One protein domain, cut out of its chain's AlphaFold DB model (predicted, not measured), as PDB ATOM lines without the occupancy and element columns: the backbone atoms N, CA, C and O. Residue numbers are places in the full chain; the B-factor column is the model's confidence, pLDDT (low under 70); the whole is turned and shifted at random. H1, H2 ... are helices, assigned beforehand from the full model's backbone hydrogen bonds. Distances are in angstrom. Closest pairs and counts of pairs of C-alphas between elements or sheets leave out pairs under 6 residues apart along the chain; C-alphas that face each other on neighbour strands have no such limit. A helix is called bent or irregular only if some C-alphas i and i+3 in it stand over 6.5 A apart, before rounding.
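Overview. This is residues 30 to 118 of the 119 residues of an uncharacterized protein of Pseudomonas stutzeri (UniProt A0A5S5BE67). One long helix, H6, runs like a beam along one side of the domain, with H1 and H3 packed on its middle, H3 nearly at right angles to it. H4 folds back beside H3, clear of H6, while H7 folds back at the last end of H6 and the short H5 sits by its first end. The 89 printed residues hold seven named helices, H1 to H7 in chain order, and no named strand: all helix. The whole is compact, with a radius of gyration of the C-alphas of 13.7 A and spans of 42 by 30 by 18 A.

Arrangement. H1, residues 30 to 37, touches H6, residues 87 to 108, at residues 94 to 101 alone; the closest C-alphas, of Thr 31 and Leu 98, are 4.6 A apart, at a steep tilt of 39 degrees, the same way. H3, residues 54 to 62, touches H1 at a steep tilt of 63 degrees, closest at C-alphas 32 and 55, 6.3 A. H3 is about perpendicular to H6, 78 degrees, and touches its residues 97 to 101 alone, closest at C-alphas 62 and 97, 6.5 A. H3 and H4, residues 64 to 74, form a helical hairpin at a shallow tilt of 31 degrees, closest at C-alphas 60 and 67, 6.1 A. H7, residues 112 to 117, touches residues 102 to 106 of H6 alone, closest at C-alphas 106 and 112, 6.3 A, at a steep tilt of 51 degrees, opposite ways. H4 and H6 are apart. Every O i to N i+4 pair is within hydrogen-bond range in H1, H3, H6 and H7, and 5 of 7 in H4; H2, residues 39 to 42, and H5, residues 81 to 84, are too short for one.

Along the chain. H1 begins at C-alpha 30, (221.534, 187.271, 178.412). H2 is near H3. H4 spans 15.3 A and is irregular: C-alphas 65 and 68 are 7.3 A apart. H6 spans 30.7 A from C-alpha 87, (235.372, 185.592, 179.982). H7 ends at C-alpha 117, (208.510, 183.423, 179.182).

Size, cuts and confidence. The farthest C-alphas, of Gly 77 and Gly 118, are 43.6 A apart. The printed part has no cut; the link from H2 to H3, 11 residues, is long. Mean pLDDT of the printed part is 90.8, and residue 118 is under 70.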
ATOM      1  N   LEU A  30     222.837 187.589 177.825       94.56
ATOM      2  CA  LEU A  30     221.534 187.271 178.412       94.56
ATOM      3  C   LEU A  30     220.871 188.518 179.002       94.56
ATOM      4  O   LEU A  30     219.686 188.780 178.760       94.56
ATOM      5  N   THR A  31     221.638 189.308 179.757       96.12
ATOM      6  CA  THR A  31     221.155 190.562 180.347       96.12
ATOM      7  C   THR A  31     220.708 191.531 179.259       96.12
ATOM      8  O   THR A  31     219.627 192.125 179.349       96.12
ATOM      9  N   PHE A  32     221.516 191.689 178.211       95.62
ATOM     10  CA  PHE A  32     221.227 192.657 177.161       95.62
ATOM     11  C   PHE A  32     220.090 192.224 176.255       95.62
ATOM     12  O   PHE A  32     219.247 193.066 175.942       95.62
ATOM     13  N   GLU A  33     219.978 190.935 175.936       95.06
ATOM     14  CA  GLU A  33     218.829 190.412 175.203       95.06
ATOM     15  C   GLU A  33     217.512 190.724 175.930       95.06
ATOM     16  O   GLU A  33     216.586 191.275 175.324       95.06
ATOM     17  N   LEU A  34     217.426 190.448 177.237       94.69
ATOM     18  CA  LEU A  34     216.222 190.754 178.014       94.69
ATOM     19  C   LEU A  34     215.950 192.266 178.071       94.69
ATOM     20  O   LEU A  34     214.807 192.701 177.899       94.69
ATOM     21  N   SER A  35     216.990 193.074 178.286       95.62
ATOM     22  CA  SER A  35     216.848 194.530 178.373       95.62
ATOM     23  C   SER A  35     216.387 195.169 177.057       95.62
ATOM     24  O   SER A  35     215.612 196.123 177.085       95.62
ATOM     25  N   GLU A  36     216.809 194.625 175.910       94.75
ATOM     26  CA  GLU A  36     216.385 195.078 174.583       94.75
ATOM     27  C   GLU A  36     214.940 194.655 174.290       94.75
ATOM     28  O   GLU A  36     214.141 195.478 173.837       94.75
ATOM     29  N   ARG A  37     214.544 193.420 174.641       93.75
ATOM     30  CA  ARG A  37     213.144 192.961 174.522       93.75
ATOM     31  C   ARG A  37     212.175 193.838 175.322       93.75
ATOM     32  O   ARG A  37     211.054 194.077 174.885       93.75
ATOM     33  N   LEU A  38     212.620 194.347 176.471       94.56
ATOM     34  CA  LEU A  38     211.839 195.208 177.364       94.56
ATOM     35  C   LEU A  38     212.292 196.673 177.336       94.56
ATOM     36  O   LEU A  38     212.019 197.437 178.265       94.56
ATOM     37  N   LYS A  39     212.940 197.106 176.252       94.69
ATOM     38  CA  LYS A  39     213.504 198.455 176.121       94.69
ATOM     39  C   LYS A  39     212.521 199.589 176.429       94.69
ATOM     40  O   LYS A  39     212.935 200.513 177.131       94.69
ATOM     41  N   PRO A  40     211.245 199.559 175.987       92.69
ATOM     42  CA  PRO A  40     210.288 200.612 176.329       92.69
ATOM     43  C   PRO A  40     210.048 200.748 177.837       92.69
ATOM     44  O   PRO A  40     209.870 201.861 178.323       92.69
ATOM     45  N   LEU A  41     210.082 199.629 178.567       93.56
ATOM     46  CA  LEU A  41     209.917 199.599 180.017       93.56
ATOM     47  C   LEU A  41     211.198 200.047 180.728       93.56
ATOM     48  O   LEU A  41     211.129 200.804 181.684       93.56
ATOM     49  N   VAL A  42     212.369 199.617 180.255       94.88
ATOM     50  CA  VAL A  42     213.657 199.884 180.919       94.88
ATOM     51  C   VAL A  42     214.152 201.314 180.677       94.88
ATOM     52  O   VAL A  42     214.675 201.957 181.590       94.88
ATOM     53  N   ALA A  43     213.999 201.847 179.460       94.06
ATOM     54  CA  ALA A  43     214.677 203.070 179.018       94.06
ATOM     55  C   ALA A  43     214.354 204.324 179.853       94.06
ATOM     56  O   ALA A  43     215.202 205.219 179.951       94.06
ATOM     57  N   SER A  44     213.163 204.394 180.453       92.75
ATOM     58  CA  SER A  44     212.720 205.485 181.335       92.75
ATOM     59  C   SER A  44     213.444 205.514 182.687       92.75
ATOM     60  O   SER A  44     213.514 206.578 183.303       92.75
ATOM     61  N   HIS A  45     214.005 204.385 183.129       93.94
ATOM     62  CA  HIS A  45     214.674 204.239 184.427       93.94
ATOM     63  C   HIS A  45     216.199 204.345 184.340       93.94
ATOM     64  O   HIS A  45     216.877 204.441 185.363       93.94
ATOM     65  N   LEU A  46     216.749 204.357 183.124       95.31
ATOM     66  CA  LEU A  46     218.188 204.400 182.914       95.31
ATOM     67  C   LEU A  46     218.784 205.790 183.205       95.31
ATOM     68  O   LEU A  46     218.163 206.810 182.881       95.31
ATOM     69  N   PRO A  47     220.042 205.858 183.683       92.62
ATOM     70  CA  PRO A  47     220.771 207.109 183.873       92.62
ATOM     71  C   PRO A  47     220.722 208.029 182.647       92.62
ATOM     72  O   PRO A  47     220.741 207.580 181.491       92.62
ATOM     73  N   ARG A  48     220.698 209.349 182.885       91.12
ATOM     74  CA  ARG A  48     220.620 210.394 181.842       91.12
ATOM     75  C   ARG A  48     221.964 210.634 181.126       91.12
ATOM     76  O   ARG A  48     222.369 211.774 180.930       91.12
ATOM     77  N   ARG A  49     222.630 209.569 180.676       88.75
ATOM     78  CA  ARG A  49     223.887 209.592 179.904       88.75
ATOM     79  C   ARG A  49     223.605 209.349 178.415       88.75
ATOM     80  O   ARG A  49     223.909 208.299 177.871       88.75
ATOM     81  N   ARG A  50     222.940 210.294 177.736       85.75
ATOM     82  CA  ARG A  50     222.395 210.083 176.369       85.75
ATOM     83  C   ARG A  50     223.441 209.775 175.286       85.75
ATOM     84  O   ARG A  50     223.064 209.308 174.217       85.75
ATOM     85  N   LYS A  51     224.714 210.091 175.532       88.44
ATOM     86  CA  LYS A  51     225.822 209.773 174.620       88.44
ATOM     87  C   LYS A  51     226.308 208.332 174.759       88.44
ATOM     88  O   LYS A  51     226.968 207.845 173.848       88.44
ATOM     89  N   TRP A  52     225.991 207.689 175.881       92.12
ATOM     90  CA  TRP A  52     226.413 206.332 176.175       92.12
ATOM     91  C   TRP A  52     225.502 205.327 175.482       92.12
ATOM     92  O   TRP A  52     224.306 205.573 175.281       92.12
ATOM     93  N   HIS A  53     226.083 204.184 175.145       93.00
ATOM     94  CA  HIS A  53     225.392 203.037 174.597       93.00
ATOM     95  C   HIS A  53     224.270 202.580 175.541       93.00
ATOM     96  O   HIS A  53     224.367 202.707 176.763       93.00
ATOM     97  N   PHE A  54     223.175 202.061 174.979       93.88
ATOM     98  CA  PHE A  54     222.024 201.626 175.775       93.88
ATOM     99  C   PHE A  54     222.425 200.555 176.797       93.88
ATOM    100  O   PHE A  54     222.148 200.727 177.981       93.88
ATOM    101  N   ASN A  55     223.157 199.532 176.352       94.69
ATOM    102  CA  ASN A  55     223.626 198.437 177.203       94.69
ATOM    103  C   ASN A  55     224.518 198.916 178.355       94.69
ATOM    104  O   ASN A  55     224.358 198.456 179.475       94.69
ATOM    105  N   ASP A  56     225.372 199.915 178.133       95.00
ATOM    106  CA  ASP A  56     226.209 200.485 179.195       95.00
ATOM    107  C   ASP A  56     225.387 201.263 180.226       95.00
ATOM    108  O   ASP A  56     225.689 201.269 181.417       95.00
ATOM    109  N   ARG A  57     224.304 201.913 179.787       95.38
ATOM    110  CA  ARG A  57     223.361 202.567 180.701       95.38
ATOM    111  C   ARG A  57     222.553 201.543 181.497       95.38
ATOM    112  O   ARG A  57     222.244 201.818 182.653       95.38
ATOM    113  N   VAL A  58     222.210 200.401 180.896       96.19
ATOM    114  CA  VAL A  58     221.606 199.253 181.596       96.19
ATOM    115  C   VAL A  58     222.593 198.690 182.614       96.19
ATOM    116  O   VAL A  58     222.232 198.532 183.775       96.19
ATOM    117  N   LEU A  59     223.845 198.473 182.216       95.12
ATOM    118  CA  LEU A  59     224.904 197.977 183.085       95.12
ATOM    119  C   LEU A  59     225.125 198.905 184.281       95.12
ATOM    120  O   LEU A  59     225.098 198.436 185.410       95.12
ATOM    121  N   LEU A  60     225.230 200.219 184.052       95.25
ATOM    122  CA  LEU A  60     225.341 201.214 185.122       95.25
ATOM    123  C   LEU A  60     224.125 201.209 186.051       95.25
ATOM    124  O   LEU A  60     224.247 201.409 187.256       95.25
ATOM    125  N   TRP A  61     222.929 201.024 185.489       96.25
ATOM    126  CA  TRP A  61     221.723 200.928 186.298       96.25
ATOM    127  C   TRP A  61     221.796 199.708 187.220       96.25
ATOM    128  O   TRP A  61     221.544 199.848 188.415       96.25
ATOM    129  N   LEU A  62     222.161 198.537 186.695       96.19
ATOM    130  CA  LEU A  62     222.223 197.277 187.442       96.19
ATOM    131  C   LEU A  62     223.398 197.219 188.425       96.19
ATOM    132  O   LEU A  62     223.211 196.751 189.545       96.19
ATOM    133  N   SER A  63     224.556 197.749 188.039       93.81
ATOM    134  CA  SER A  63     225.785 197.783 188.829       93.81
ATOM    135  C   SER A  63     226.378 199.200 188.849       93.81
ATOM    136  O   SER A  63     227.223 199.545 188.015       93.81
ATOM    137  N   PRO A  64     225.954 200.047 189.807       92.88
ATOM    138  CA  PRO A  64     226.508 201.391 189.985       92.88
ATOM    139  C   PRO A  64     228.012 201.400 190.282       92.88
ATOM    140  O   PRO A  64     228.680 202.405 190.059       92.88
ATOM    141  N   GLU A  65     228.553 200.282 190.770       90.69
ATOM    142  CA  GLU A  65     229.973 200.123 191.096       90.69
ATOM    143  C   GLU A  65     230.881 200.233 189.863       90.69
ATOM    144  O   GLU A  65     232.032 200.628 190.003       90.69
ATOM    145  N   LEU A  66     230.351 199.977 188.660       88.94
ATOM    146  CA  LEU A  66     231.072 200.116 187.388       88.94
ATOM    147  C   LEU A  66     231.089 201.558 186.848       88.94
ATOM    148  O   LEU A  66     231.619 201.802 185.762       88.94
ATOM    149  N   GLU A  67     230.491 202.531 187.553       91.62
ATOM    150  CA  GLU A  67     230.475 203.927 187.098       91.62
ATOM    151  C   GLU A  67     231.879 204.489 186.811       91.62
ATOM    152  O   GLU A  67     232.036 205.117 185.761       91.62
ATOM    153  N   PRO A  68     232.906 204.279 187.660       90.19
ATOM    154  CA  PRO A  68     234.249 204.795 187.398       90.19
ATOM    155  C   PRO A  68     234.852 204.262 186.091       90.19
ATOM    156  O   PRO A  68     235.390 205.052 185.313       90.19
ATOM    157  N   ASP A  69     234.710 202.963 185.816       90.25
ATOM    158  CA  ASP A  69     235.238 202.319 184.605       90.25
ATOM    159  C   ASP A  69     234.517 202.815 183.349       90.25
ATOM    160  O   ASP A  69     235.146 203.198 182.359       90.25
ATOM    161  N   LEU A  70     233.188 202.906 183.418       91.38
ATOM    162  CA  LEU A  70     232.366 203.462 182.348       91.38
ATOM    163  C   LEU A  70     232.718 204.925 182.065       91.38
ATOM    164  O   LEU A  70     232.845 205.322 180.906       91.38
ATOM    165  N   ILE A  71     232.902 205.739 183.107       91.06
ATOM    166  CA  ILE A  71     233.340 207.127 182.956       91.06
ATOM    167  C   ILE A  71     234.709 207.173 182.273       91.06
ATOM    168  O   ILE A  71     234.853 207.910 181.301       91.06
ATOM    169  N   ALA A  72     235.687 206.386 182.730       89.94
ATOM    170  CA  ALA A  72     237.018 206.352 182.127       89.94
ATOM    171  C   ALA A  72     236.954 205.969 180.638       89.94
ATOM    172  O   ALA A  72     237.541 206.653 179.792       89.94
ATOM    173  N   PHE A  73     236.168 204.944 180.302       90.81
ATOM    174  CA  PHE A  73     235.926 204.503 178.929       90.81
ATOM    175  C   PHE A  73     235.324 205.618 178.060       90.81
ATOM    176  O   PHE A  73     235.881 205.981 177.023       90.81
ATOM    177  N   TYR A  74     234.235 206.252 178.508       90.81
ATOM    178  CA  TYR A  74     233.575 207.337 177.766       90.81
ATOM    179  C   TYR A  74     234.368 208.651 177.728       90.81
ATOM    180  O   TYR A  74     233.999 209.564 176.985       90.81
ATOM    181  N   GLN A  75     235.450 208.757 178.495       90.38
ATOM    182  CA  GLN A  75     236.417 209.857 178.436       90.38
ATOM    183  C   GLN A  75     237.628 209.535 177.544       90.38
ATOM    184  O   GLN A  75     238.523 210.369 177.414       90.38
ATOM    185  N   GLY A  76     237.644 208.360 176.906       84.00
ATOM    186  CA  GLY A  76     238.701 207.924 175.993       84.00
ATOM    187  C   GLY A  76     239.946 207.370 176.689       84.00
ATOM    188  O   GLY A  76     240.974 207.222 176.033       84.00
ATOM    189  N   GLY A  77     239.876 207.103 177.997       78.94
ATOM    190  CA  GLY A  77     241.001 206.614 178.800       78.94
ATOM    191  C   GLY A  77     240.820 205.217 179.398       78.94
ATOM    192  O   GLY A  77     241.745 204.735 180.039       78.94
ATOM    193  N   GLY A  78     239.650 204.593 179.238       76.56
ATOM    194  CA  GLY A  78     239.344 203.263 179.773       76.56
ATOM    195  C   GLY A  78     239.249 202.197 178.685       76.56
ATOM    196  O   GLY A  78     238.893 202.499 177.544       76.56
ATOM    197  N   ASP A  79     239.544 200.956 179.061       80.94
ATOM    198  CA  ASP A  79     239.435 199.791 178.188       80.94
ATOM    199  C   ASP A  79     238.000 199.240 178.130       80.94
ATOM    200  O   ASP A  79     237.132 199.602 178.927       80.94
ATOM    201  N   ILE A  80     237.743 198.343 177.173       82.81
ATOM    202  CA  ILE A  80     236.525 197.523 177.174       82.81
ATOM    203  C   ILE A  80     236.610 196.444 178.259       82.81
ATOM    204  O   ILE A  80     237.695 195.997 178.628       82.81
ATOM    205  N   PHE A  81     235.459 195.958 178.710       82.81
ATOM    206  CA  PHE A  81     235.343 195.052 179.852       82.81
ATOM    207  C   PHE A  81     236.285 193.827 179.806       82.81
ATOM    208  O   PHE A  81     237.004 193.574 180.771       82.81
ATOM    209  N   LEU A  82     236.370 193.097 178.684       80.25
ATOM    210  CA  LEU A  82     237.219 191.887 178.587       80.25
ATOM    211  C   LEU A  82     238.728 192.152 178.574       80.25
ATOM    212  O   LEU A  82     239.513 191.211 178.644       80.25
ATOM    213  N   MET A  83     239.164 193.406 178.471       80.19
ATOM    214  CA  MET A  83     240.582 193.728 178.655       80.19
ATOM    215  C   MET A  83     240.961 193.772 180.139       80.19
ATOM    216  O   MET A  83     242.132 193.611 180.473       80.19
ATOM    217  N   SER A  84     239.978 193.954 181.024       77.12
ATOM    218  CA  SER A  84     240.169 194.011 182.476       77.12
ATOM    219  C   SER A  84     239.708 192.739 183.195       77.12
ATOM    220  O   SER A  84     240.138 192.495 184.320       77.12
ATOM    221  N   TYR A  85     238.866 191.922 182.555       79.12
ATOM    222  CA  TYR A  85     238.228 190.764 183.176       79.12
ATOM    223  C   TYR A  85     238.183 189.546 182.247       79.12
ATOM    224  O   TYR A  85     237.998 189.681 181.040       79.12
ATOM    225  N   ASP A  86     238.320 188.344 182.811       86.50
ATOM    226  CA  ASP A  86     238.242 187.109 182.032       86.50
ATOM    227  C   ASP A  86     236.799 186.740 181.639       86.50
ATOM    228  O   ASP A  86     235.821 187.116 182.290       86.50
ATOM    229  N   GLU A  87     236.666 185.967 180.561       85.25
ATOM    230  CA  GLU A  87     235.372 185.592 179.982       85.25
ATOM    231  C   GLU A  87     234.518 184.725 180.922       85.25
ATOM    232  O   GLU A  87     233.297 184.874 180.972       85.25
ATOM    233  N   ALA A  88     235.136 183.840 181.711       86.81
ATOM    234  CA  ALA A  88     234.395 182.989 182.641       86.81
ATOM    235  C   ALA A  88     233.808 183.813 183.796       86.81
ATOM    236  O   ALA A  88     232.711 183.521 184.283       86.81
ATOM    237  N   TRP A  89     234.517 184.856 184.225       87.38
ATOM    238  CA  TRP A  89     233.990 185.843 185.156       87.38
ATOM    239  C   TRP A  89     232.865 186.671 184.527       87.38
ATOM    240  O   TRP A  89     231.812 186.814 185.151       87.38
ATOM    241  N   ALA A  90     233.024 187.115 183.275       88.50
ATOM    242  CA  ALA A  90     231.986 187.840 182.539       88.50
ATOM    243  C   ALA A  90     230.671 187.044 182.447       88.50
ATOM    244  O   ALA A  90     229.604 187.581 182.732       88.50
ATOM    245  N   GLN A  91     230.748 185.743 182.149       90.25
ATOM    246  CA  GLN A  91     229.575 184.864 182.084       90.25
ATOM    247  C   GLN A  91     228.867 184.716 183.437       90.25
ATOM    248  O   GLN A  91     227.636 184.727 183.504       90.25
ATOM    249  N   LYS A  92     229.622 184.582 184.535       91.06
ATOM    250  CA  LYS A  92     229.032 184.537 185.884       91.06
ATOM    251  C   LYS A  92     228.339 185.851 186.216       91.06
ATOM    252  O   LYS A  92     227.210 185.828 186.707       91.06
ATOM    253  N   LEU A  93     228.989 186.969 185.897       91.75
ATOM    254  CA  LEU A  93     228.423 188.290 186.109       91.75
ATOM    255  C   LEU A  93     227.162 188.506 185.259       91.75
ATOM    256  O   LEU A  93     226.193 189.048 185.774       91.75
ATOM    257  N   ASP A  94     227.110 188.022 184.014       95.25
ATOM    258  CA  ASP A  94     225.902 188.107 183.179       95.25
ATOM    259  C   ASP A  94     224.698 187.427 183.847       95.25
ATOM    260  O   ASP A  94     223.601 187.977 183.882       95.25
ATOM    261  N   ILE A  95     224.893 186.258 184.465       95.25
ATOM    262  CA  ILE A  95     223.817 185.559 185.187       95.25
ATOM    263  C   ILE A  95     223.357 186.364 186.413       95.25
ATOM    264  O   ILE A  95     222.160 186.404 186.722       95.25
ATOM    265  N   GLU A  96     224.283 186.992 187.135       95.69
ATOM    266  CA  GLU A  96     223.964 187.830 188.294       95.69
ATOM    267  C   GLU A  96     223.215 189.103 187.883       95.69
ATOM    268  O   GLU A  96     222.166 189.412 188.460       95.69
ATOM    269  N   LEU A  97     223.686 189.780 186.835       96.62
ATOM    270  CA  LEU A  97     223.048 190.957 186.250       96.62
ATOM    271  C   LEU A  97     221.664 190.628 185.689       96.62
ATOM    272  O   LEU A  97     220.724 191.387 185.920       96.62
ATOM    273  N   LEU A  98     221.497 189.478 185.035       96.88
ATOM    274  CA  LEU A  98     220.208 189.014 184.534       96.88
ATOM    275  C   LEU A  98     219.203 188.822 185.673       96.88
ATOM    276  O   LEU A  98     218.051 189.246 185.566       96.88
ATOM    277  N   ARG A  99     219.624 188.198 186.781       96.38
ATOM    278  CA  ARG A  99     218.768 188.019 187.968       96.38
ATOM    279  C   ARG A  99     218.385 189.357 188.584       96.38
ATOM    280  O   ARG A  99     217.243 189.521 189.010       96.38
ATOM    281  N   GLU A 100     219.317 190.298 188.644       97.62
ATOM    282  CA  GLU A 100     219.044 191.640 189.152       97.62
ATOM    283  C   GLU A 100     218.089 192.411 188.231       97.62
ATOM    284  O   GLU A 100     217.118 193.007 188.700       97.62
ATOM    285  N   LEU A 101     218.285 192.321 186.914       97.00
ATOM    286  CA  LEU A 101     217.384 192.888 185.917       97.00
ATOM    287  C   LEU A 101     215.971 192.318 186.070       97.00
ATOM    288  O   LEU A 101     215.012 193.082 186.160       97.00
ATOM    289  N   ALA A 102     215.842 190.995 186.172       95.56
ATOM    290  CA  ALA A 102     214.571 190.309 186.385       95.56
ATOM    291  C   ALA A 102     213.841 190.816 187.642       95.56
ATOM    292  O   ALA A 102     212.666 191.176 187.569       95.56
ATOM    293  N   LYS A 103     214.542 190.930 188.779       95.88
ATOM    294  CA  LYS A 103     213.965 191.470 190.023       95.88
ATOM    295  C   LYS A 103     213.434 192.889 189.842       95.88
ATOM    296  O   LYS A 103     212.327 193.191 190.281       95.88
ATOM    297  N   ARG A 104     214.206 193.767 189.198       96.56
ATOM    298  CA  ARG A 104     213.788 195.159 188.979       96.56
ATOM    299  C   ARG A 104     212.607 195.254 188.028       96.56
ATOM    300  O   ARG A 104     211.708 196.050 188.271       96.56
ATOM    301  N   LEU A 105     212.584 194.437 186.978       95.44
ATOM    302  CA  LEU A 105     211.468 194.376 186.038       95.44
ATOM    303  C   LEU A 105     210.166 193.950 186.718       95.44
ATOM    304  O   LEU A 105     209.144 194.577 186.471       95.44
ATOM    305  N   GLU A 106     210.211 192.967 187.619       94.62
ATOM    306  CA  GLU A 106     209.041 192.558 188.410       94.62
ATOM    307  C   GLU A 106     208.534 193.670 189.340       94.62
ATOM    308  O   GLU A 106     207.332 193.811 189.538       94.62
ATOM    309  N   VAL A 107     209.422 194.518 189.867       95.50
ATOM    310  CA  VAL A 107     209.009 195.708 190.631       95.50
ATOM    311  C   VAL A 107     208.348 196.753 189.727       95.50
ATOM    312  O   VAL A 107     207.377 197.390 190.131       95.50
ATOM    313  N   LEU A 108     208.867 196.948 188.511       94.25
ATOM    314  CA  LEU A 108     208.339 197.929 187.558       94.25
ATOM    315  C   LEU A 108     207.007 197.496 186.935       94.25
ATOM    316  O   LEU A 108     206.140 198.333 186.691       94.25
ATOM    317  N   SER A 109     206.858 196.205 186.656       93.62
ATOM    318  CA  SER A 109     205.677 195.612 186.038       93.62
ATOM    319  C   SER A 109     205.513 194.176 186.548       93.62
ATOM    320  O   SER A 109     206.038 193.250 185.929       93.62
ATOM    321  N   PRO A 110     204.780 193.968 187.651       95.00
ATOM    322  CA  PRO A 110     204.586 192.637 188.220       95.00
ATOM    323  C   PRO A 110     203.999 191.641 187.212       95.00
ATOM    324  O   PRO A 110     203.042 191.962 186.502       95.00
ATOM    325  N   GLY A 111     204.563 190.435 187.152       92.31
ATOM    326  CA  GLY A 111     204.152 189.361 186.242       92.31
ATOM    327  C   GLY A 111     204.675 189.500 184.810       92.31
ATOM    328  O   GLY A 111     204.359 188.658 183.963       92.31
ATOM    329  N   ILE A 112     205.483 190.526 184.515       91.88
ATOM    330  CA  ILE A 112     206.033 190.735 183.172       91.88
ATOM    331  C   ILE A 112     206.885 189.552 182.722       91.88
ATOM    332  O   ILE A 112     206.820 189.183 181.550       91.88
ATOM    333  N   LEU A 113     207.639 188.926 183.634       88.81
ATOM    334  CA  LEU A 113     208.489 187.794 183.283       88.81
ATOM    335  C   LEU A 113     207.648 186.588 182.862       88.81
ATOM    336  O   LEU A 113     207.973 185.959 181.864       88.81
ATOM    337  N   THR A 114     206.531 186.316 183.539       88.88
ATOM    338  CA  THR A 114     205.602 185.239 183.158       88.88
ATOM    339  C   THR A 114     204.972 185.493 181.786       88.88
ATOM    340  O   THR A 114     204.861 184.575 180.975       88.88
ATOM    341  N   MET A 115     204.627 186.750 181.481       83.88
ATOM    342  CA  MET A 115     204.056 187.120 180.180       83.88
ATOM    343  C   MET A 115     205.031 186.918 179.013       83.88
ATOM    344  O   MET A 115     204.593 186.595 177.911       83.88
ATOM    345  N   ILE A 116     206.336 187.113 179.233       83.25
ATOM    346  CA  ILE A 116     207.354 186.974 178.178       83.25
ATOM    347  C   ILE A 116     207.969 185.573 178.094       83.25
ATOM    348  O   ILE A 116     208.484 185.220 177.033       83.25
ATOM    349  N   THR A 117     207.958 184.789 179.177       75.81
ATOM    350  CA  THR A 117     208.510 183.423 179.182       75.81
ATOM    351  C   THR A 117     207.478 182.350 178.861       75.81
ATOM    352  O   THR A 117     207.885 181.237 178.541       75.81
ATOM    353  N   GLY A 118     206.182 182.678 178.873       57.62
ATOM    354  CA  GLY A 118     205.120 181.781 178.427       57.62
ATOM    355  C   GLY A 118     205.074 180.478 179.226       57.62
ATOM    356  O   GLY A 118     205.475 179.427 178.724       57.62
TER     357      GLY A 118